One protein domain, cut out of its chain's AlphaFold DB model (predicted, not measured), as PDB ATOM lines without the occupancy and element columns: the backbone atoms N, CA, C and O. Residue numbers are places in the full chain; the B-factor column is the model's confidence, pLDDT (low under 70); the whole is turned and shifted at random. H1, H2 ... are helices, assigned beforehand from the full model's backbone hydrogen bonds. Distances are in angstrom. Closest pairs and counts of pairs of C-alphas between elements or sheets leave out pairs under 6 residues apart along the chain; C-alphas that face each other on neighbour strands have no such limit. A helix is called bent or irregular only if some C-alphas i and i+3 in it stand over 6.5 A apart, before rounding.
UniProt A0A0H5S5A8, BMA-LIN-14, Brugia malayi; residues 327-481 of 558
ATOM      1  N   VAL A 327     109.496 139.742 126.190       82.17
ATOM      2  CA  VAL A 327     110.620 140.549 125.695       82.17
ATOM      3  C   VAL A 327     110.496 140.927 124.208       82.17
ATOM      4  O   VAL A 327     110.931 142.020 123.851       82.17
ATOM      5  N   LYS A 328     109.836 140.132 123.348       82.45
ATOM      6  CA  LYS A 328     109.460 140.600 121.994       82.45
ATOM      7  C   LYS A 328     108.501 141.788 122.040       82.45
ATOM      8  O   LYS A 328     108.621 142.666 121.195       82.45
ATOM      9  N   PHE A 329     107.589 141.845 123.012       82.34
ATOM     10  CA  PHE A 329     106.653 142.963 123.148       82.34
ATOM     11  C   PHE A 329     107.355 144.243 123.627       82.34
ATOM     12  O   PHE A 329     107.145 145.299 123.033       82.34
ATOM     13  N   ILE A 330     108.285 144.138 124.589       84.98
ATOM     14  CA  ILE A 330     109.176 145.255 124.964       84.98
ATOM     15  C   ILE A 330     109.966 145.734 123.736       84.98
ATOM     16  O   ILE A 330     109.963 146.920 123.422       84.98
ATOM     17  N   ARG A 331     110.597 144.811 122.994       86.64
ATOM     18  CA  ARG A 331     111.362 145.133 121.777       86.64
ATOM     19  C   ARG A 331     110.497 145.780 120.688       86.64
ATOM     20  O   ARG A 331     110.994 146.644 119.976       86.64
ATOM     21  N   GLN A 332     109.226 145.392 120.567       86.30
ATOM     22  CA  GLN A 332     108.274 145.965 119.608       86.30
ATOM     23  C   GLN A 332     107.819 147.379 120.001       86.30
ATOM     24  O   GLN A 332     107.663 148.224 119.126       86.30
ATOM     25  N   LYS A 333     107.621 147.647 121.298       85.39
ATOM     26  CA  LYS A 333     107.375 149.000 121.825       85.39
ATOM     27  C   LYS A 333     108.623 149.897 121.768       85.39
ATOM     28  O   LYS A 333     108.488 151.112 121.677       85.39
ATOM     29  N   GLY A 334     109.815 149.302 121.812       84.81
ATOM     30  CA  GLY A 334     111.101 150.000 121.835       84.81
ATOM     31  C   GLY A 334     111.542 150.437 123.239       84.81
ATOM     32  O   GLY A 334     110.787 150.361 124.208       84.81
ATOM     33  N   ILE A 335     112.802 150.879 123.340       87.04
ATOM     34  CA  ILE A 335     113.417 151.424 124.564       87.04
ATOM     35  C   ILE A 335     114.231 152.691 124.251       87.04
ATOM     36  O   ILE A 335     115.453 152.658 124.119       87.04
ATOM     37  N   SER A 336     113.549 153.828 124.130       87.78
ATOM     38  CA  SER A 336     114.159 155.163 124.022       87.78
ATOM     39  C   SER A 336     114.082 155.919 125.353       87.78
ATOM     40  O   SER A 336     113.177 155.670 126.146       87.78
ATOM     41  N   GLN A 337     114.952 156.912 125.578       88.78
ATOM     42  CA  GLN A 337     114.841 157.797 126.750       88.78
ATOM     43  C   GLN A 337     113.437 158.424 126.863       88.78
ATOM     44  O   GLN A 337     112.878 158.452 127.954       88.78
ATOM     45  N   SER A 338     112.836 158.855 125.745       88.20
ATOM     46  CA  SER A 338     111.470 159.399 125.723       88.20
ATOM     47  C   SER A 338     110.423 158.393 126.212       88.20
ATOM     48  O   SER A 338     109.666 158.716 127.116       88.20
ATOM     49  N   SER A 339     110.446 157.148 125.718       88.12
ATOM     50  CA  SER A 339     109.507 156.085 126.131       88.12
ATOM     51  C   SER A 339     109.615 155.666 127.605       88.12
ATOM     52  O   SER A 339     108.778 154.909 128.097       88.12
ATOM     53  N   ILE A 340     110.667 156.115 128.295       90.94
ATOM     54  CA  ILE A 340     110.992 155.752 129.673       90.94
ATOM     55  C   ILE A 340     110.796 156.932 130.636       90.94
ATOM     56  O   ILE A 340     110.476 156.697 131.799       90.94
ATOM     57  N   SER A 341     110.913 158.185 130.173       89.19
ATOM     58  CA  SER A 341     110.650 159.387 130.984       89.19
ATOM     59  C   SER A 341     109.232 159.426 131.572       89.19
ATOM     60  O   SER A 341     109.056 159.900 132.691       89.19
ATOM     61  N   ASP A 342     108.237 158.885 130.861       90.12
ATOM     62  CA  ASP A 342     106.839 158.838 131.318       90.12
ATOM     63  C   ASP A 342     106.573 157.723 132.353       90.12
ATOM     64  O   ASP A 342     105.513 157.680 132.990       90.12
ATOM     65  N   ILE A 343     107.518 156.793 132.540       91.10
ATOM     66  CA  ILE A 343     107.347 155.647 133.434       91.10
ATOM     67  C   ILE A 343     107.628 156.056 134.880       91.10
ATOM     68  O   ILE A 343     108.757 156.355 135.271       91.10
ATOM     69  N   LYS A 344     106.597 155.963 135.725       92.52
ATOM     70  CA  LYS A 344     106.731 156.133 137.178       92.52
ATOM     71  C   LYS A 344     107.580 154.997 137.763       92.52
ATOM     72  O   LYS A 344     107.162 153.840 137.757       92.52
ATOM     73  N   ILE A 345     108.765 155.350 138.265       93.06
ATOM     74  CA  ILE A 345     109.702 154.466 138.970       93.06
ATOM     75  C   ILE A 345     109.937 155.025 140.385       93.06
ATOM     76  O   ILE A 345     110.428 156.150 140.493       93.06
ATOM     77  N   PRO A 346     109.650 154.268 141.463       94.11
ATOM     78  CA  PRO A 346     109.101 152.908 141.490       94.11
ATOM     79  C   PRO A 346     107.727 152.778 140.842       94.11
ATOM     80  O   PRO A 346     106.944 153.727 140.825       94.11
ATOM     81  N   VAL A 347     107.422 151.573 140.357       93.73
ATOM     82  CA  VAL A 347     106.085 151.285 139.825       93.73
ATOM     83  C   VAL A 347     105.053 151.414 140.959       93.73
ATOM     84  O   VAL A 347     105.357 151.001 142.081       93.73
ATOM     85  N   PRO A 348     103.836 151.948 140.734       93.38
ATOM     86  CA  PRO A 348     102.885 152.232 141.821       93.38
ATOM     87  C   PRO A 348     102.574 151.029 142.726       93.38
ATOM     88  O   PRO A 348     102.400 151.167 143.937       93.38
ATOM     89  N   GLN A 349     102.584 149.822 142.158       91.42
ATOM     90  CA  GLN A 349     102.362 148.565 142.871       91.42
ATOM     91  C   GLN A 349     103.454 148.269 143.918       91.42
ATOM     92  O   GLN A 349     103.190 147.544 144.876       91.42
ATOM     93  N   ALA A 350     104.662 148.833 143.778       92.72
ATOM     94  CA  ALA A 350     105.737 148.704 144.761       92.72
ATOM     95  C   ALA A 350     105.337 149.354 146.090       92.72
ATOM     96  O   ALA A 350     105.403 148.697 147.126       92.72
ATOM     97  N   TYR A 351     104.816 150.585 146.046       93.78
ATOM     98  CA  TYR A 351     104.319 151.303 147.224       93.78
ATOM     99  C   TYR A 351     103.062 150.657 147.823       93.78
ATOM    100  O   TYR A 351     102.957 150.555 149.041       93.78
ATOM    101  N   LEU A 352     102.154 150.128 146.992       92.14
ATOM    102  CA  LEU A 352     101.004 149.342 147.475       92.14
ATOM    103  C   LEU A 352     101.430 148.043 148.189       92.14
ATOM    104  O   LEU A 352     100.744 147.573 149.092       92.14
ATOM    105  N   SER A 353     102.568 147.460 147.799       89.28
ATOM    106  CA  SER A 353     103.139 146.264 148.440       89.28
ATOM    107  C   SER A 353     103.999 146.589 149.662       89.28
ATOM    108  O   SER A 353     104.209 145.731 150.523       89.28
ATOM    109  N   ASP A 354     104.570 147.793 149.689       91.30
ATOM    110  CA  ASP A 354     105.522 148.262 150.685       91.30
ATOM    111  C   ASP A 354     105.514 149.800 150.801       91.30
ATOM    112  O   ASP A 354     106.319 150.475 150.154       91.30
ATOM    113  N   PRO A 355     104.656 150.379 151.663       92.46
ATOM    114  CA  PRO A 355     104.627 151.827 151.882       92.46
ATOM    115  C   PRO A 355     105.950 152.404 152.412       92.46
ATOM    116  O   PRO A 355     106.193 153.599 152.283       92.46
ATOM    117  N   GLY A 356     106.821 151.563 152.987       92.17
ATOM    118  CA  GLY A 356     108.158 151.937 153.454       92.17
ATOM    119  C   GLY A 356     109.271 151.750 152.415       92.17
ATOM    120  O   GLY A 356     110.443 151.774 152.787       92.17
ATOM    121  N   PHE A 357     108.949 151.508 151.138       93.34
ATOM    122  CA  PHE A 357     109.962 151.295 150.104       93.34
ATOM    123  C   PHE A 357     110.695 152.592 149.742       93.34
ATOM    124  O   PHE A 357     110.149 153.477 149.086       93.34
ATOM    125  N   THR A 358     111.965 152.673 150.135       94.09
ATOM    126  CA  THR A 358     112.885 153.761 149.794       94.09
ATOM    127  C   THR A 358     113.753 153.369 148.588       94.09
ATOM    128  O   THR A 358     114.696 152.587 148.732       94.09
ATOM    129  N   PRO A 359     113.449 153.859 147.371       94.65
ATOM    130  CA  PRO A 359     114.195 153.480 146.177       94.65
ATOM    131  C   PRO A 359     115.555 154.177 146.094       94.65
ATOM    132  O   PRO A 359     115.674 155.375 146.339       94.65
ATOM    133  N   CYS A 360     116.576 153.444 145.654       94.74
ATOM    134  CA  CYS A 360     117.849 154.047 145.258       94.74
ATOM    135  C   CYS A 360     117.702 154.852 143.951       94.74
ATOM    136  O   CYS A 360     116.852 154.545 143.103       94.74
ATOM    137  N   SER A 361     118.575 155.841 143.746       95.22
ATOM    138  CA  SER A 361     118.697 156.541 142.459       95.22
ATOM    139  C   SER A 361     119.244 155.606 141.363       95.22
ATOM    140  O   SER A 361     119.778 154.532 141.662       95.22
ATOM    141  N   GLU A 362     119.097 155.967 140.085       96.00
ATOM    142  CA  GLU A 362     119.663 155.162 138.988       96.00
ATOM    143  C   GLU A 362     121.194 155.155 139.075       96.00
ATOM    144  O   GLU A 362     121.838 154.110 139.017       96.00
ATOM    145  N   GLU A 363     121.757 156.327 139.338       95.11
ATOM    146  CA  GLU A 363     123.178 156.605 139.485       95.11
ATOM    147  C   GLU A 363     123.754 155.807 140.657       95.11
ATOM    148  O   GLU A 363     124.780 155.155 140.496       95.11
ATOM    149  N   GLN A 364     123.085 155.777 141.816       95.25
ATOM    150  CA  GLN A 364     123.499 154.970 142.971       95.25
ATOM    151  C   GLN A 364     123.571 153.472 142.636       95.25
ATOM    152  O   GLN A 364     124.490 152.778 143.076       95.25
ATOM    153  N   ILE A 365     122.621 152.967 141.840       95.83
ATOM    154  CA  ILE A 365     122.607 151.572 141.383       95.83
ATOM    155  C   ILE A 365     123.731 151.302 140.376       95.83
ATOM    156  O   ILE A 365     124.377 150.261 140.477       95.83
ATOM    157  N   ILE A 366     124.011 152.238 139.466       94.94
ATOM    158  CA  ILE A 366     125.103 152.146 138.484       94.94
ATOM    159  C   ILE A 366     126.479 152.198 139.171       94.94
ATOM    160  O   ILE A 366     127.315 151.328 138.931       94.94
ATOM    161  N   HIS A 367     126.705 153.138 140.094       94.01
ATOM    162  CA  HIS A 367     127.953 153.219 140.863       94.01
ATOM    163  C   HIS A 367     128.176 151.951 141.698       94.01
ATOM    164  O   HIS A 367     129.252 151.359 141.640       94.01
ATOM    165  N   GLN A 368     127.152 151.464 142.413       93.20
ATOM    166  CA  GLN A 368     127.260 150.218 143.181       93.20
ATOM    167  C   GLN A 368     127.418 148.972 142.288       93.20
ATOM    168  O   GLN A 368     127.988 147.975 142.733       93.20
ATOM    169  N   PHE A 369     126.933 149.006 141.043       94.34
ATOM    170  CA  PHE A 369     127.174 147.951 140.061       94.34
ATOM    171  C   PHE A 369     128.651 147.919 139.640       94.34
ATOM    172  O   PHE A 369     129.276 146.867 139.768       94.34
ATOM    173  N   HIS A 370     129.228 149.057 139.239       92.30
ATOM    174  CA  HIS A 370     130.639 149.148 138.834       92.30
ATOM    175  C   HIS A 370     131.629 148.914 139.987       92.30
ATOM    176  O   HIS A 370     132.687 148.333 139.775       92.30
ATOM    177  N   GLN A 371     131.276 149.280 141.223       90.33
ATOM    178  CA  GLN A 371     132.063 148.952 142.423       90.33
ATOM    179  C   GLN A 371     132.048 147.453 142.778       90.33
ATOM    180  O   GLN A 371     132.803 147.008 143.644       90.33
ATOM    181  N   ASN A 372     131.172 146.651 142.167       89.34
ATOM    182  CA  ASN A 372     131.073 145.230 142.460       89.34
ATOM    183  C   ASN A 372     131.949 144.408 141.509       89.34
ATOM    184  O   ASN A 372     131.824 144.535 140.298       89.34
ATOM    185  N   ARG A 373     132.708 143.435 142.036       81.69
ATOM    186  CA  ARG A 373     133.493 142.472 141.226       81.69
ATOM    187  C   ARG A 373     132.653 141.649 140.224       81.69
ATOM    188  O   ARG A 373     133.200 140.937 139.394       81.69
ATOM    189  N   ARG A 374     131.316 141.718 140.305       79.08
ATOM    190  CA  ARG A 374     130.371 141.164 139.318       79.08
ATOM    191  C   ARG A 374     130.136 142.056 138.091       79.08
ATOM    192  O   ARG A 374     129.388 141.655 137.203       79.08
ATOM    193  N   CYS A 375     130.737 143.244 138.030       79.22
ATOM    194  CA  CYS A 375     130.790 144.057 136.817       79.22
ATOM    195  C   CYS A 375     131.621 143.354 135.730       79.22
ATOM    196  O   CYS A 375     131.218 143.340 134.567       79.22
ATOM    197  N   ASP A 376     132.719 142.702 136.130       81.32
ATOM    198  CA  ASP A 376     133.698 142.046 135.246       81.32
ATOM    199  C   ASP A 376     133.345 140.587 134.903       81.32
ATOM    200  O   ASP A 376     133.872 140.017 133.949       81.32
ATOM    201  N   ASP A 377     132.400 139.999 135.646       85.42
ATOM    202  CA  ASP A 377     131.756 138.706 135.366       85.42
ATOM    203  C   ASP A 377     131.262 138.641 133.896       85.42
ATOM    204  O   ASP A 377     131.018 139.671 133.251       85.42
ATOM    205  N   ASP A 378     131.045 137.429 133.366       91.19
ATOM    206  CA  ASP A 378     130.473 137.217 132.024       91.19
ATOM    207  C   ASP A 378     129.256 138.120 131.782       91.19
ATOM    208  O   ASP A 378     128.424 138.296 132.673       91.19
ATOM    209  N   VAL A 379     129.078 138.606 130.553       92.28
ATOM    210  CA  VAL A 379     127.953 139.468 130.142       92.28
ATOM    211  C   VAL A 379     126.600 138.988 130.707       92.28
ATOM    212  O   VAL A 379     125.850 139.759 131.304       92.28
ATOM    213  N   ARG A 380     126.319 137.681 130.613       93.12
ATOM    214  CA  ARG A 380     125.079 137.033 131.096       93.12
ATOM    215  C   ARG A 380     124.938 136.961 132.627       93.12
ATOM    216  O   ARG A 380     123.829 136.727 133.115       93.12
ATOM    217  N   LYS A 381     126.030 137.116 133.383       93.31
ATOM    218  CA  LYS A 381     126.064 137.209 134.853       93.31
ATOM    219  C   LYS A 381     125.992 138.669 135.310       93.31
ATOM    220  O   LYS A 381     125.166 138.975 136.165       93.31
ATOM    221  N   ALA A 382     126.781 139.556 134.701       94.17
ATOM    222  CA  ALA A 382     126.776 140.992 134.979       94.17
ATOM    223  C   ALA A 382     125.384 141.601 134.722       94.17
ATOM    224  O   ALA A 382     124.802 142.219 135.615       94.17
ATOM    225  N   MET A 383     124.772 141.293 133.572       95.16
ATOM    226  CA  MET A 383     123.395 141.689 133.250       95.16
ATOM    227  C   MET A 383     122.383 141.150 134.277       95.16
ATOM    228  O   MET A 383     121.500 141.878 134.729       95.16
ATOM    229  N   ALA A 384     122.538 139.893 134.717       94.13
ATOM    230  CA  ALA A 384     121.681 139.300 135.749       94.13
ATOM    231  C   ALA A 384     121.826 139.983 137.117       94.13
ATOM    232  O   ALA A 384     120.854 140.069 137.868       94.13
ATOM    233  N   PHE A 385     123.023 140.468 137.445       94.09
ATOM    234  CA  PHE A 385     123.301 141.200 138.674       94.09
ATOM    235  C   PHE A 385     122.720 142.624 138.631       94.09
ATOM    236  O   PHE A 385     122.015 143.005 139.568       94.09
ATOM    237  N   LEU A 386     122.898 143.352 137.522       95.90
ATOM    238  CA  LEU A 386     122.314 144.682 137.304       95.90
ATOM    239  C   LEU A 386     120.775 144.647 137.308       95.90
ATOM    240  O   LEU A 386     120.144 145.354 138.093       95.90
ATOM    241  N   SER A 387     120.162 143.762 136.509       94.74
ATOM    242  CA  SER A 387     118.700 143.581 136.479       94.74
ATOM    243  C   SER A 387     118.128 143.220 137.854       94.74
ATOM    244  O   SER A 387     117.068 143.717 138.234       94.74
ATOM    245  N   LYS A 388     118.837 142.391 138.636       93.59
ATOM    246  CA  LYS A 388     118.464 142.075 140.022       93.59
ATOM    247  C   LYS A 388     118.520 143.323 140.915       93.59
ATOM    248  O   LYS A 388     117.586 143.537 141.682       93.59
ATOM    249  N   MET A 389     119.588 144.122 140.846       94.67
ATOM    250  CA  MET A 389     119.725 145.334 141.665       94.67
ATOM    251  C   MET A 389     118.629 146.357 141.360       94.67
ATOM    252  O   MET A 389     117.988 146.836 142.292       94.67
ATOM    253  N   LEU A 390     118.360 146.631 140.080       96.65
ATOM    254  CA  LEU A 390     117.277 147.524 139.659       96.65
ATOM    255  C   LEU A 390     115.919 147.034 140.188       96.65
ATOM    256  O   LEU A 390     115.199 147.792 140.840       96.65
ATOM    257  N   ALA A 391     115.602 145.749 139.996       93.95
ATOM    258  CA  ALA A 391     114.366 145.141 140.483       93.95
ATOM    259  C   ALA A 391     114.199 145.253 142.013       93.95
ATOM    260  O   ALA A 391     113.170 145.739 142.485       93.95
ATOM    261  N   GLU A 392     115.209 144.838 142.787       93.08
ATOM    262  CA  GLU A 392     115.123 144.742 144.253       93.08
ATOM    263  C   GLU A 392     115.214 146.093 144.978       93.08
ATOM    264  O   GLU A 392     114.649 146.211 146.065       93.08
ATOM    265  N   LYS A 393     115.916 147.088 144.412       94.65
ATOM    266  CA  LYS A 393     116.242 148.356 145.094       94.65
ATOM    267  C   LYS A 393     115.630 149.624 144.495       94.65
ATOM    268  O   LYS A 393     115.722 150.669 145.130       94.65
ATOM    269  N   ARG A 394     115.065 149.579 143.284       95.91
ATOM    270  CA  ARG A 394     114.586 150.795 142.594       95.91
ATOM    271  C   ARG A 394     113.224 150.647 141.922       95.91
ATOM    272  O   ARG A 394     112.441 151.585 141.949       95.91
ATOM    273  N   VAL A 395     112.933 149.491 141.331       95.01
ATOM    274  CA  VAL A 395     111.771 149.332 140.440       95.01
ATOM    275  C   VAL A 395     110.581 148.681 141.134       95.01
ATOM    276  O   VAL A 395     109.491 149.246 141.119       95.01
ATOM    277  N   PHE A 396     110.783 147.506 141.741       92.75
ATOM    278  CA  PHE A 396     109.703 146.692 142.310       92.75
ATOM    279  C   PHE A 396     109.763 146.596 143.836       92.75
ATOM    280  O   PHE A 396     108.727 146.570 144.493       92.75
ATOM    281  N   GLY A 397     110.965 146.499 144.406       91.49
ATOM    282  CA  GLY A 397     111.138 146.226 145.830       91.49
ATOM    283  C   GLY A 397     110.865 144.763 146.204       91.49
ATOM    284  O   GLY A 397     110.183 144.001 145.511       91.49
ATOM    285  N   THR A 398     111.426 144.331 147.335       89.16
ATOM    286  CA  THR A 398     111.445 142.904 147.710       89.16
ATOM    287  C   THR A 398     110.080 142.332 148.116       89.16
ATOM    288  O   THR A 398     109.883 141.116 148.026       89.16
ATOM    289  N   LYS A 399     109.118 143.168 148.548       88.29
ATOM    290  CA  LYS A 399     107.750 142.717 148.871       88.29
ATOM    291  C   LYS A 399     106.935 142.444 147.606       88.29
ATOM    292  O   LYS A 399     106.454 141.319 147.474       88.29
ATOM    293  N   LEU A 400     106.875 143.386 146.655       88.64
ATOM    294  CA  LEU A 400     106.176 143.192 145.377       88.64
ATOM    295  C   LEU A 400     106.735 141.966 144.644       88.64
ATOM    296  O   LEU A 400     105.972 141.068 144.312       88.64
ATOM    297  N   MET A 401     108.064 141.853 144.497       87.37
ATOM    298  CA  MET A 401     108.713 140.691 143.857       87.37
ATOM    299  C   MET A 401     108.344 139.336 144.492       87.37
ATOM    300  O   MET A 401     108.364 138.311 143.813       87.37
ATOM    301  N   ALA A 402     108.010 139.301 145.785       83.15
ATOM    302  CA  ALA A 402     107.570 138.081 146.462       83.15
ATOM    303  C   ALA A 402     106.078 137.762 146.242       83.15
ATOM    304  O   ALA A 402     105.671 136.613 146.405       83.15
ATOM    305  N   GLN A 403     105.260 138.755 145.887       80.70
ATOM    306  CA  GLN A 403     103.836 138.589 145.584       80.70
ATOM    307  C   GLN A 403     103.616 138.274 144.095       80.70
ATOM    308  O   GLN A 403     102.895 137.333 143.755       80.70
ATOM    309  N   THR A 404     104.300 138.999 143.204       73.59
ATOM    310  CA  THR A 404     104.098 139.041 141.742       73.59
ATOM    311  C   THR A 404     104.647 137.841 140.970       73.59
ATOM    312  O   THR A 404     105.190 137.971 139.874       73.59
ATOM    313  N   THR A 405     104.485 136.624 141.489       62.27
ATOM    314  CA  THR A 405     104.719 135.406 140.698       62.27
ATOM    315  C   THR A 405     103.707 134.306 140.989       62.27
ATOM    316  O   THR A 405     103.932 133.388 141.784       62.27
ATOM    317  N   VAL A 406     102.593 134.342 140.257       54.25
ATOM    318  CA  VAL A 406     101.721 133.173 140.109       54.25
ATOM    319  C   VAL A 406     102.488 132.065 139.374       54.25
ATOM    320  O   VAL A 406     103.252 132.310 138.431       54.25
ATOM    321  N   ALA A 407     102.307 130.829 139.835       50.57
ATOM    322  CA  ALA A 407     102.875 129.646 139.207       50.57
ATOM    323  C   ALA A 407     101.994 129.220 138.023       50.57
ATOM    324  O   ALA A 407     101.150 128.340 138.149       50.57
ATOM    325  N   GLY A 408     102.191 129.859 136.867       51.26
ATOM    326  CA  GLY A 408     101.784 129.260 135.597       51.26
ATOM    327  C   GLY A 408     102.485 127.898 135.446       51.26
ATOM    328  O   GLY A 408     103.705 127.868 135.655       51.26
ATOM    329  N   PRO A 409     101.771 126.799 135.112       46.83
ATOM    330  CA  PRO A 409     102.345 125.448 135.094       46.83
ATOM    331  C   PRO A 409     103.589 125.309 134.209       46.83
ATOM    332  O   PRO A 409     104.532 124.608 134.563       46.83
ATOM    333  N   ASN A 410     103.622 126.044 133.094       47.23
ATOM    334  CA  ASN A 410     104.699 126.004 132.112       47.23
ATOM    335  C   ASN A 410     105.544 127.289 132.195       47.23
ATOM    336  O   ASN A 410     105.197 128.308 131.605       47.23
ATOM    337  N   HIS A 411     106.671 127.208 132.910       50.30
ATOM    338  CA  HIS A 411     107.722 128.239 133.011       50.30
ATOM    339  C   HIS A 411     107.329 129.571 133.693       50.30
ATOM    340  O   HIS A 411     106.230 129.740 134.226       50.30
ATOM    341  N   SER A 412     108.305 130.483 133.803       50.30
ATOM    342  CA  SER A 412     108.304 131.651 134.704       50.30
ATOM    343  C   SER A 412     107.622 132.892 134.118       50.30
ATOM    344  O   SER A 412     108.193 133.975 134.131       50.30
ATOM    345  N   THR A 413     106.383 132.736 133.655       55.87
ATOM    346  CA  THR A 413     105.577 133.788 133.009       55.87
ATOM    347  C   THR A 413     105.560 135.126 133.768       55.87
ATOM    348  O   THR A 413     105.086 135.198 134.907       55.87
ATOM    349  N   TYR A 414     105.975 136.203 133.092       61.49
ATOM    350  CA  TYR A 414     106.188 137.550 133.657       61.49
ATOM    351  C   TYR A 414     104.925 138.313 134.049       61.49
ATOM    352  O   TYR A 414     105.032 139.278 134.795       61.49
ATOM    353  N   LYS A 415     103.750 137.850 133.602       62.48
ATOM    354  CA  LYS A 415     102.435 138.534 133.585       62.48
ATOM    355  C   LYS A 415     101.887 139.110 134.908       62.48
ATOM    356  O   LYS A 415     100.760 139.580 134.929       62.48
ATOM    357  N   ASN A 416     102.631 139.020 136.005       70.90
ATOM    358  CA  ASN A 416     102.260 139.549 137.315       70.90
ATOM    359  C   ASN A 416     103.199 140.682 137.780       70.90
ATOM    360  O   ASN A 416     102.851 141.400 138.712       70.90
ATOM    361  N   LEU A 417     104.389 140.830 137.182       79.50
ATOM    362  CA  LEU A 417     105.255 141.994 137.379       79.50
ATOM    363  C   LEU A 417     104.766 143.129 136.463       79.50
ATOM    364  O   LEU A 417     104.500 142.845 135.293       79.50
ATOM    365  N   PRO A 418     104.668 144.379 136.952       86.65
ATOM    366  CA  PRO A 418     104.328 145.530 136.118       86.65
ATOM    367  C   PRO A 418     105.273 145.671 134.920       86.65
ATOM    368  O   PRO A 418     106.500 145.618 135.064       86.65
ATOM    369  N   GLU A 419     104.675 145.811 133.740       87.21
ATOM    370  CA  GLU A 419     105.340 145.846 132.434       87.21
ATOM    371  C   GLU A 419     106.346 146.997 132.355       87.21
ATOM    372  O   GLU A 419     107.495 146.833 131.942       87.21
ATOM    373  N   GLU A 420     105.908 148.154 132.824       89.79
ATOM    374  CA  GLU A 420     106.597 149.433 132.788       89.79
ATOM    375  C   GLU A 420     107.913 149.355 133.582       89.79
ATOM    376  O   GLU A 420     108.948 149.889 133.181       89.79
ATOM    377  N   GLY A 421     107.917 148.572 134.666       92.41
ATOM    378  CA  GLY A 421     109.126 148.272 135.425       92.41
ATOM    379  C   GLY A 421     110.130 147.408 134.654       92.41
ATOM    380  O   GLY A 421     111.333 147.638 134.757       92.41
ATOM    381  N   ILE A 422     109.678 146.440 133.848       91.45
ATOM    382  CA  ILE A 422     110.584 145.627 133.017       91.45
ATOM    383  C   ILE A 422     111.120 146.452 131.835       91.45
ATOM    384  O   ILE A 422     112.301 146.333 131.514       91.45
ATOM    385  N   HIS A 423     110.297 147.328 131.249       92.35
ATOM    386  CA  HIS A 423     110.715 148.333 130.263       92.35
ATOM    387  C   HIS A 423     111.860 149.209 130.785       92.35
ATOM    388  O   HIS A 423     112.910 149.308 130.147       92.35
ATOM    389  N   TYR A 424     111.697 149.789 131.978       95.24
ATOM    390  CA  TYR A 424     112.740 150.593 132.614       95.24
ATOM    391  C   TYR A 424     114.022 149.785 132.878       95.24
ATOM    392  O   TYR A 424     115.122 150.253 132.576       95.24
ATOM    393  N   ILE A 425     113.904 148.545 133.375       95.14
ATOM    394  CA  ILE A 425     115.071 147.668 133.573       95.14
ATOM    395  C   ILE A 425     115.780 147.398 132.238       95.14
ATOM    396  O   ILE A 425     117.003 147.488 132.194       95.14
ATOM    397  N   ALA A 426     115.045 147.123 131.153       94.54
ATOM    398  CA  ALA A 426     115.617 146.910 129.823       94.54
ATOM    399  C   ALA A 426     116.406 148.137 129.338       94.54
ATOM    400  O   ALA A 426     117.544 147.990 128.890       94.54
ATOM    401  N   TYR A 427     115.849 149.342 129.492       95.27
ATOM    402  CA  TYR A 427     116.518 150.585 129.110       95.27
ATOM    403  C   TYR A 427     117.828 150.817 129.880       95.27
ATOM    404  O   TYR A 427     118.878 150.987 129.258       95.27
ATOM    405  N   VAL A 428     117.812 150.756 131.219       95.98
ATOM    406  CA  VAL A 428     119.036 150.962 132.022       95.98
ATOM    407  C   VAL A 428     120.067 149.864 131.743       95.98
ATOM    408  O   VAL A 428     121.262 150.139 131.634       95.98
ATOM    409  N   CYS A 429     119.622 148.624 131.540       95.86
ATOM    410  CA  CYS A 429     120.487 147.528 131.115       95.86
ATOM    411  C   CYS A 429     121.141 147.776 129.745       95.86
ATOM    412  O   CYS A 429     122.330 147.489 129.598       95.86
ATOM    413  N   ARG A 430     120.420 148.338 128.761       94.50
ATOM    414  CA  ARG A 430     121.000 148.740 127.466       94.50
ATOM    415  C   ARG A 430     122.026 149.859 127.666       94.50
ATOM    416  O   ARG A 430     123.170 149.696 127.256       94.50
ATOM    417  N   LYS A 431     121.640 150.932 128.366       94.10
ATOM    418  CA  LYS A 431     122.460 152.118 128.675       94.10
ATOM    419  C   LYS A 431     123.801 151.764 129.328       94.10
ATOM    420  O   LYS A 431     124.836 152.244 128.886       94.10
ATOM    421  N   VAL A 432     123.796 150.895 130.342       94.02
ATOM    422  CA  VAL A 432     125.011 150.510 131.092       94.02
ATOM    423  C   VAL A 432     125.871 149.490 130.339       94.02
ATOM    424  O   VAL A 432     127.094 149.509 130.461       94.02
ATOM    425  N   MET A 433     125.267 148.575 129.571       92.50
ATOM    426  CA  MET A 433     125.993 147.449 128.963       92.50
ATOM    427  C   MET A 433     126.240 147.570 127.455       92.50
ATOM    428  O   MET A 433     126.814 146.647 126.880       92.50
ATOM    429  N   ILE A 434     125.898 148.693 126.814       90.81
ATOM    430  CA  ILE A 434     126.139 148.932 125.377       90.81
ATOM    431  C   ILE A 434     127.605 148.703 124.964       90.81
ATOM    432  O   ILE A 434     127.863 148.079 123.940       90.81
ATOM    433  N   HIS A 435     128.568 149.086 125.810       91.08
ATOM    434  CA  HIS A 435     130.002 148.860 125.577       91.08
ATOM    435  C   HIS A 435     130.429 147.381 125.659       91.08
ATOM    436  O   HIS A 435     131.486 147.024 125.147       91.08
ATOM    437  N   ARG A 436     129.634 146.515 126.312       91.07
ATOM    438  CA  ARG A 436     129.881 145.062 126.420       91.07
ATOM    439  C   ARG A 436     129.012 144.228 125.475       91.07
ATOM    440  O   ARG A 436     129.338 143.070 125.244       91.07
ATOM    441  N   ILE A 437     127.916 144.792 124.962       91.31
ATOM    442  CA  ILE A 437     127.012 144.169 123.987       91.31
ATOM    443  C   ILE A 437     126.620 145.226 122.941       91.31
ATOM    444  O   ILE A 437     125.559 145.842 123.063       91.31
ATOM    445  N   PRO A 438     127.441 145.499 121.914       88.62
ATOM    446  CA  PRO A 438     127.056 146.460 120.881       88.62
ATOM    447  C   PRO A 438     125.843 145.960 120.076       88.62
ATOM    448  O   PRO A 438     124.945 146.739 119.763       88.62
ATOM    449  N   ASN A 439     125.770 144.651 119.809       92.66
ATOM    450  CA  ASN A 439     124.721 144.018 119.012       92.66
ATOM    451  C   ASN A 439     123.346 144.010 119.723       92.66
ATOM    452  O   ASN A 439     123.227 143.568 120.867       92.66
ATOM    453  N   GLU A 440     122.299 144.470 119.029       91.20
ATOM    454  CA  GLU A 440     120.918 144.493 119.539       91.20
ATOM    455  C   GLU A 440     120.346 143.089 119.778       91.20
ATOM    456  O   GLU A 440     119.805 142.821 120.848       91.20
ATOM    457  N   ASP A 441     120.452 142.173 118.813       91.58
ATOM    458  CA  ASP A 441     119.884 140.827 118.937       91.58
ATOM    459  C   ASP A 441     120.525 140.034 120.083       91.58
ATOM    460  O   ASP A 441     119.811 139.415 120.873       91.58
ATOM    461  N   GLU A 442     121.848 140.123 120.253       93.12
ATOM    462  CA  GLU A 442     122.531 139.545 121.413       93.12
ATOM    463  C   GLU A 442     122.031 140.170 122.722       93.12
ATOM    464  O   GLU A 442     121.736 139.437 123.671       93.12
ATOM    465  N   PHE A 443     121.874 141.500 122.777       94.81
ATOM    466  CA  PHE A 443     121.311 142.172 123.947       94.81
ATOM    467  C   PHE A 443     119.912 141.633 124.276       94.81
ATOM    468  O   PHE A 443     119.663 141.281 125.429       94.81
ATOM    469  N   TRP A 444     119.020 141.496 123.291       93.17
ATOM    470  CA  TRP A 444     117.657 141.007 123.514       93.17
ATOM    471  C   TRP A 444     117.600 139.526 123.911       93.17
ATOM    472  O   TRP A 444     116.796 139.166 124.773       93.17
ATOM    473  N   GLU A 445     118.467 138.668 123.370       91.80
ATOM    474  CA  GLU A 445     118.566 137.259 123.778       91.80
ATOM    475  C   GLU A 445     119.140 137.109 125.201       91.80
ATOM    476  O   GLU A 445     118.582 136.386 126.035       91.80
ATOM    477  N   VAL A 446     120.206 137.850 125.530       93.02
ATOM    478  CA  VAL A 446     120.764 137.913 126.893       93.02
ATOM    479  C   VAL A 446     119.734 138.476 127.874       93.02
ATOM    480  O   VAL A 446     119.551 137.913 128.958       93.02
ATOM    481  N   PHE A 447     119.026 139.544 127.503       93.60
ATOM    482  CA  PHE A 447     117.998 140.163 128.335       93.60
ATOM    483  C   PHE A 447     116.787 139.243 128.527       93.60
ATOM    484  O   PHE A 447     116.277 139.153 129.649       93.60
ATOM    485  N   ARG A 448     116.375 138.476 127.501       90.57
ATOM    486  CA  ARG A 448     115.349 137.432 127.654       90.57
ATOM    487  C   ARG A 448     115.791 136.412 128.694       90.57
ATOM    488  O   ARG A 448     115.035 136.164 129.625       90.57
ATOM    489  N   ASP A 449     117.008 135.879 128.621       89.64
ATOM    490  CA  ASP A 449     117.512 134.883 129.582       89.64
ATOM    491  C   ASP A 449     117.747 135.422 131.001       89.64
ATOM    492  O   ASP A 449     117.622 134.681 131.983       89.64
ATOM    493  N   VAL A 450     118.064 136.708 131.141       91.25
ATOM    494  CA  VAL A 450     118.172 137.386 132.439       91.25
ATOM    495  C   VAL A 450     116.798 137.613 133.061       91.25
ATOM    496  O   VAL A 450     116.584 137.237 134.216       91.25
ATOM    497  N   THR A 451     115.843 138.106 132.274       88.85
ATOM    498  CA  THR A 451     114.426 138.216 132.645       88.85
ATOM    499  C   THR A 451     113.906 136.836 133.074       88.85
ATOM    500  O   THR A 451     113.459 136.682 134.215       88.85
ATOM    501  N   ARG A 452     114.173 135.798 132.256       86.09
ATOM    502  CA  ARG A 452     114.299 134.349 132.572       86.09
ATOM    503  C   ARG A 452     114.488 134.023 134.058       86.09
ATOM    504  O   ARG A 452     113.660 133.421 134.745       86.09
ATOM    505  N   LYS A 453     115.650 134.454 134.553       87.68
ATOM    506  CA  LYS A 453     116.170 134.194 135.902       87.68
ATOM    507  C   LYS A 453     115.525 135.086 136.966       87.68
ATOM    508  O   LYS A 453     115.439 134.652 138.114       87.68
ATOM    509  N   LEU A 454     115.047 136.280 136.606       87.40
ATOM    510  CA  LEU A 454     114.412 137.228 137.526       87.40
ATOM    511  C   LEU A 454     113.061 136.713 138.048       87.40
ATOM    512  O   LEU A 454     112.909 136.578 139.259       87.40
ATOM    513  N   ALA A 455     112.116 136.298 137.194       83.86
ATOM    514  CA  ALA A 455     110.868 135.702 137.703       83.86
ATOM    515  C   ALA A 455     111.100 134.330 138.366       83.86
ATOM    516  O   ALA A 455     110.444 134.007 139.356       83.86
ATOM    517  N   ALA A 456     112.100 133.557 137.927       82.75
ATOM    518  CA  ALA A 456     112.538 132.350 138.640       82.75
ATOM    519  C   ALA A 456     113.178 132.650 140.018       82.75
ATOM    520  O   ALA A 456     113.278 131.760 140.869       82.75
ATOM    521  N   ARG A 457     113.633 133.886 140.267       83.89
ATOM    522  CA  ARG A 457     114.070 134.379 141.583       83.89
ATOM    523  C   ARG A 457     112.867 134.831 142.413       83.89
ATOM    524  O   ARG A 457     112.735 134.362 143.538       83.89
ATOM    525  N   CYS A 458     111.960 135.624 141.840       82.16
ATOM    526  CA  CYS A 458     110.690 136.018 142.461       82.16
ATOM    527  C   CYS A 458     109.889 134.800 142.961       82.16
ATOM    528  O   CYS A 458     109.540 134.740 144.139       82.16
ATOM    529  N   ARG A 459     109.727 133.760 142.122       77.83
ATOM    530  CA  ARG A 459     109.088 132.485 142.506       77.83
ATOM    531  C   ARG A 459     109.750 131.855 143.729       77.83
ATOM    532  O   ARG A 459     109.056 131.475 144.666       77.83
ATOM    533  N   ARG A 460     111.085 131.769 143.764       80.44
ATOM    534  CA  ARG A 460     111.814 131.198 144.912       80.44
ATOM    535  C   ARG A 460     111.606 132.013 146.192       80.44
ATOM    536  O   ARG A 460     111.315 131.416 147.221       80.44
ATOM    537  N   VAL A 461     111.646 133.346 146.121       73.71
ATOM    538  CA  VAL A 461     111.337 134.217 147.275       73.71
ATOM    539  C   VAL A 461     109.891 134.013 147.755       73.71
ATOM    540  O   VAL A 461     109.661 133.924 148.962       73.71
ATOM    541  N   ARG A 462     108.927 133.866 146.835       74.24
ATOM    542  CA  ARG A 462     107.526 133.547 147.158       74.24
ATOM    543  C   ARG A 462     107.392 132.199 147.869       74.24
ATOM    544  O   ARG A 462     106.742 132.131 148.908       74.24
ATOM    545  N   HIS A 463     108.030 131.144 147.357       75.35
ATOM    546  CA  HIS A 463     107.997 129.818 147.982       75.35
ATOM    547  C   HIS A 463     108.633 129.825 149.380       75.35
ATOM    548  O   HIS A 463     107.992 129.358 150.315       75.35
ATOM    549  N   SER A 464     109.811 130.436 149.562       73.16
ATOM    550  CA  SER A 464     110.461 130.546 150.880       73.16
ATOM    551  C   SER A 464     109.685 131.397 151.896       73.16
ATOM    552  O   SER A 464     109.868 131.217 153.098       73.16
ATOM    553  N   LYS A 465     108.817 132.318 151.444       70.16
ATOM    554  CA  LYS A 465     107.849 133.000 152.320       70.16
ATOM    555  C   LYS A 465     106.615 132.140 152.612       70.16
ATOM    556  O   LYS A 465     106.183 132.139 153.758       70.16
ATOM    557  N   LYS A 466     106.071 131.397 151.632       70.67
ATOM    558  CA  LYS A 466     104.922 130.498 151.867       70.67
ATOM    559  C   LYS A 466     105.279 129.411 152.879       70.67
ATOM    560  O   LYS A 466     104.570 129.296 153.870       70.67
ATOM    561  N   THR A 467     106.387 128.691 152.684       64.57
ATOM    562  CA  THR A 467     106.788 127.609 153.600       64.57
ATOM    563  C   THR A 467     106.987 128.118 155.025       64.57
ATOM    564  O   THR A 467     106.474 127.512 155.949       64.57
ATOM    565  N   ARG A 468     107.623 129.285 155.209       60.58
ATOM    566  CA  ARG A 468     107.798 129.918 156.531       60.58
ATOM    567  C   ARG A 468     106.519 130.488 157.159       60.58
ATOM    568  O   ARG A 468     106.553 130.808 158.345       60.58
ATOM    569  N   SER A 469     105.429 130.662 156.409       59.97
ATOM    570  CA  SER A 469     104.103 130.915 157.000       59.97
ATOM    571  C   SER A 469     103.470 129.591 157.391       59.97
ATOM    572  O   SER A 469     103.206 129.364 158.558       59.97
ATOM    573  N   GLU A 470     103.359 128.675 156.433       62.99
ATOM    574  CA  GLU A 470     102.733 127.357 156.562       62.99
ATOM    575  C   GLU A 470     103.345 126.520 157.701       62.99
ATOM    576  O   GLU A 470     102.620 125.868 158.438       62.99
ATOM    577  N   GLU A 471     104.657 126.630 157.931       67.00
ATOM    578  CA  GLU A 471     105.383 126.064 159.077       67.00
ATOM    579  C   GLU A 471     104.985 126.697 160.425       67.00
ATOM    580  O   GLU A 471     104.822 125.988 161.418       67.00
ATOM    581  N   ARG A 472     104.787 128.022 160.483       66.48
ATOM    582  CA  ARG A 472     104.318 128.729 161.693       66.48
ATOM    583  C   ARG A 472     102.850 128.451 161.973       66.48
ATOM    584  O   ARG A 472     102.476 128.288 163.128       66.48
ATOM    585  N   ASP A 473     102.041 128.408 160.924       66.01
ATOM    586  CA  ASP A 473     100.606 128.164 160.995       66.01
ATOM    587  C   ASP A 473     100.352 126.698 161.397       66.01
ATOM    588  O   ASP A 473      99.556 126.444 162.297       66.01
ATOM    589  N   ALA A 474     101.130 125.744 160.867       69.25
ATOM    590  CA  ALA A 474     101.141 124.351 161.324       69.25
ATOM    591  C   ALA A 474     101.687 124.191 162.753       69.25
ATOM    592  O   ALA A 474     101.121 123.423 163.531       69.25
ATOM    593  N   LYS A 475     102.746 124.923 163.140       69.50
ATOM    594  CA  LYS A 475     103.250 124.914 164.525       69.50
ATOM    595  C   LYS A 475     102.186 125.421 165.504       69.50
ATOM    596  O   LYS A 475     101.925 124.742 166.490       69.50
ATOM    597  N   ARG A 476     101.516 126.535 165.188       69.23
ATOM    598  CA  ARG A 476     100.387 127.066 165.970       69.23
ATOM    599  C   ARG A 476      99.231 126.077 166.057       69.23
ATOM    600  O   ARG A 476      98.731 125.851 167.149       69.23
ATOM    601  N   LEU A 477      98.842 125.451 164.943       70.57
ATOM    602  CA  LEU A 477      97.783 124.438 164.938       70.57
ATOM    603  C   LEU A 477      98.136 123.254 165.854       70.57
ATOM    604  O   LEU A 477      97.286 122.774 166.600       70.57
ATOM    605  N   ARG A 478      99.407 122.824 165.846       71.18
ATOM    606  CA  ARG A 478      99.919 121.760 166.719       71.18
ATOM    607  C   ARG A 478      99.906 122.175 168.193       71.18
ATOM    608  O   ARG A 478      99.445 121.403 169.027       71.18
ATOM    609  N   GLU A 479     100.358 123.390 168.497       66.23
ATOM    610  CA  GLU A 479     100.345 123.969 169.847       66.23
ATOM    611  C   GLU A 479      98.913 124.118 170.389       66.23
ATOM    612  O   GLU A 479      98.668 123.739 171.529       66.23
ATOM    613  N   SER A 480      97.946 124.549 169.570       66.74
ATOM    614  CA  SER A 480      96.522 124.546 169.940       66.74
ATOM    615  C   SER A 480      95.994 123.129 170.191       66.74
ATOM    616  O   SER A 480      95.426 122.875 171.249       66.74
ATOM    617  N   SER A 481      96.246 122.178 169.280       63.79
ATOM    618  CA  SER A 481      95.747 120.798 169.422       63.79
ATOM    619  C   SER A 481      96.262 120.075 170.674       63.79
ATOM    620  O   SER A 481      95.566 119.224 171.224       63.79
TER     621      SER A 481
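Overview. This is residues 327 to 481 of the 558 residues of the protein "BMA-LIN-14" of Brugia malayi (UniProt A0A0H5S5A8). A body of mostly crossed helices is built round H5, with H4, H7 and the long H8 packed on it; H8 runs on past this body, and its residues 467 to 481 stick out. H6 turns a corner from the end of H5 and packs on H8, while the short H1, H2 and H3 pack on H8, H7 and H6 in turn. The printed part has 155 residues with eight named helices, H1 to H8 in order along the chain, and no named strand: the class is all helix. The whole is compact, with a radius of gyration of the C-alphas of 17.2 A, but elongated in outline, spanning 63 by 33 by 32 A.

Arrangement. H1, residues 327 to 333, touches residues 444 to 448 alone of H8, residues 440 to 481; the closest C-alphas, Val 327 and Arg 448, are 6.0 A apart. H2, residues 337 to 341, touches residues 423 to 427 alone of H7, residues 419 to 433, closest at C-alphas 340 and 424, 6.2 A. H3, residues 348 to 353, touches H6, residues 397 to 403, closest at C-alphas 353 and 400, 5.3 A, only just about perpendicular at 72 degrees. H4, residues 362 to 370, and H5, residues 379 to 395, form a helical hairpin at a shallow tilt of 34 degrees, only just short of steep, closest at C-alphas 369 and 386, 6.5 A. H5, the hub, touches H7 at a steep tilt of 47 degrees, opposite ways, closest at C-alphas 395 and 421, 5.8 A. Residues 446 to 454 alone of H8 touch H5 at a steep tilt of 55 degrees, the same way, closest at C-alphas 384 and 450, 5.2 A. H5 and H6 touch only at the corner, closest at C-alphas 392 and 398, 5.4 A. H6 touches residues 458 to 465 alone of H8, closest at C-alphas 402 and 462, 4.6 A. Every O i to N i+4 pair is within hydrogen-bond range in H1, H2, H3, H4, H6 and H7, against 11 of 13 in H5 and 34 of 38 in H8.

Along the chain. H1 begins at C-alpha 327, (110.620, 140.549, 125.695). H5 is 21.6 A long and only just irregular, with C-alphas 392 and 395 6.8 A apart; H7 is 21.0 A long. H8, 60.7 A long, ends at C-alpha 481, (95.747, 120.798, 169.422).

Size, cuts and confidence. The C-alphas farthest apart, of Pro 438 and Ser 481, are 63.2 A apart. The printed part has no cut; the link from H6 to H7, residues 404 to 418, is long. pLDDT is under 70 at residues 405 to 415, 467 to 476 and 479 to 481.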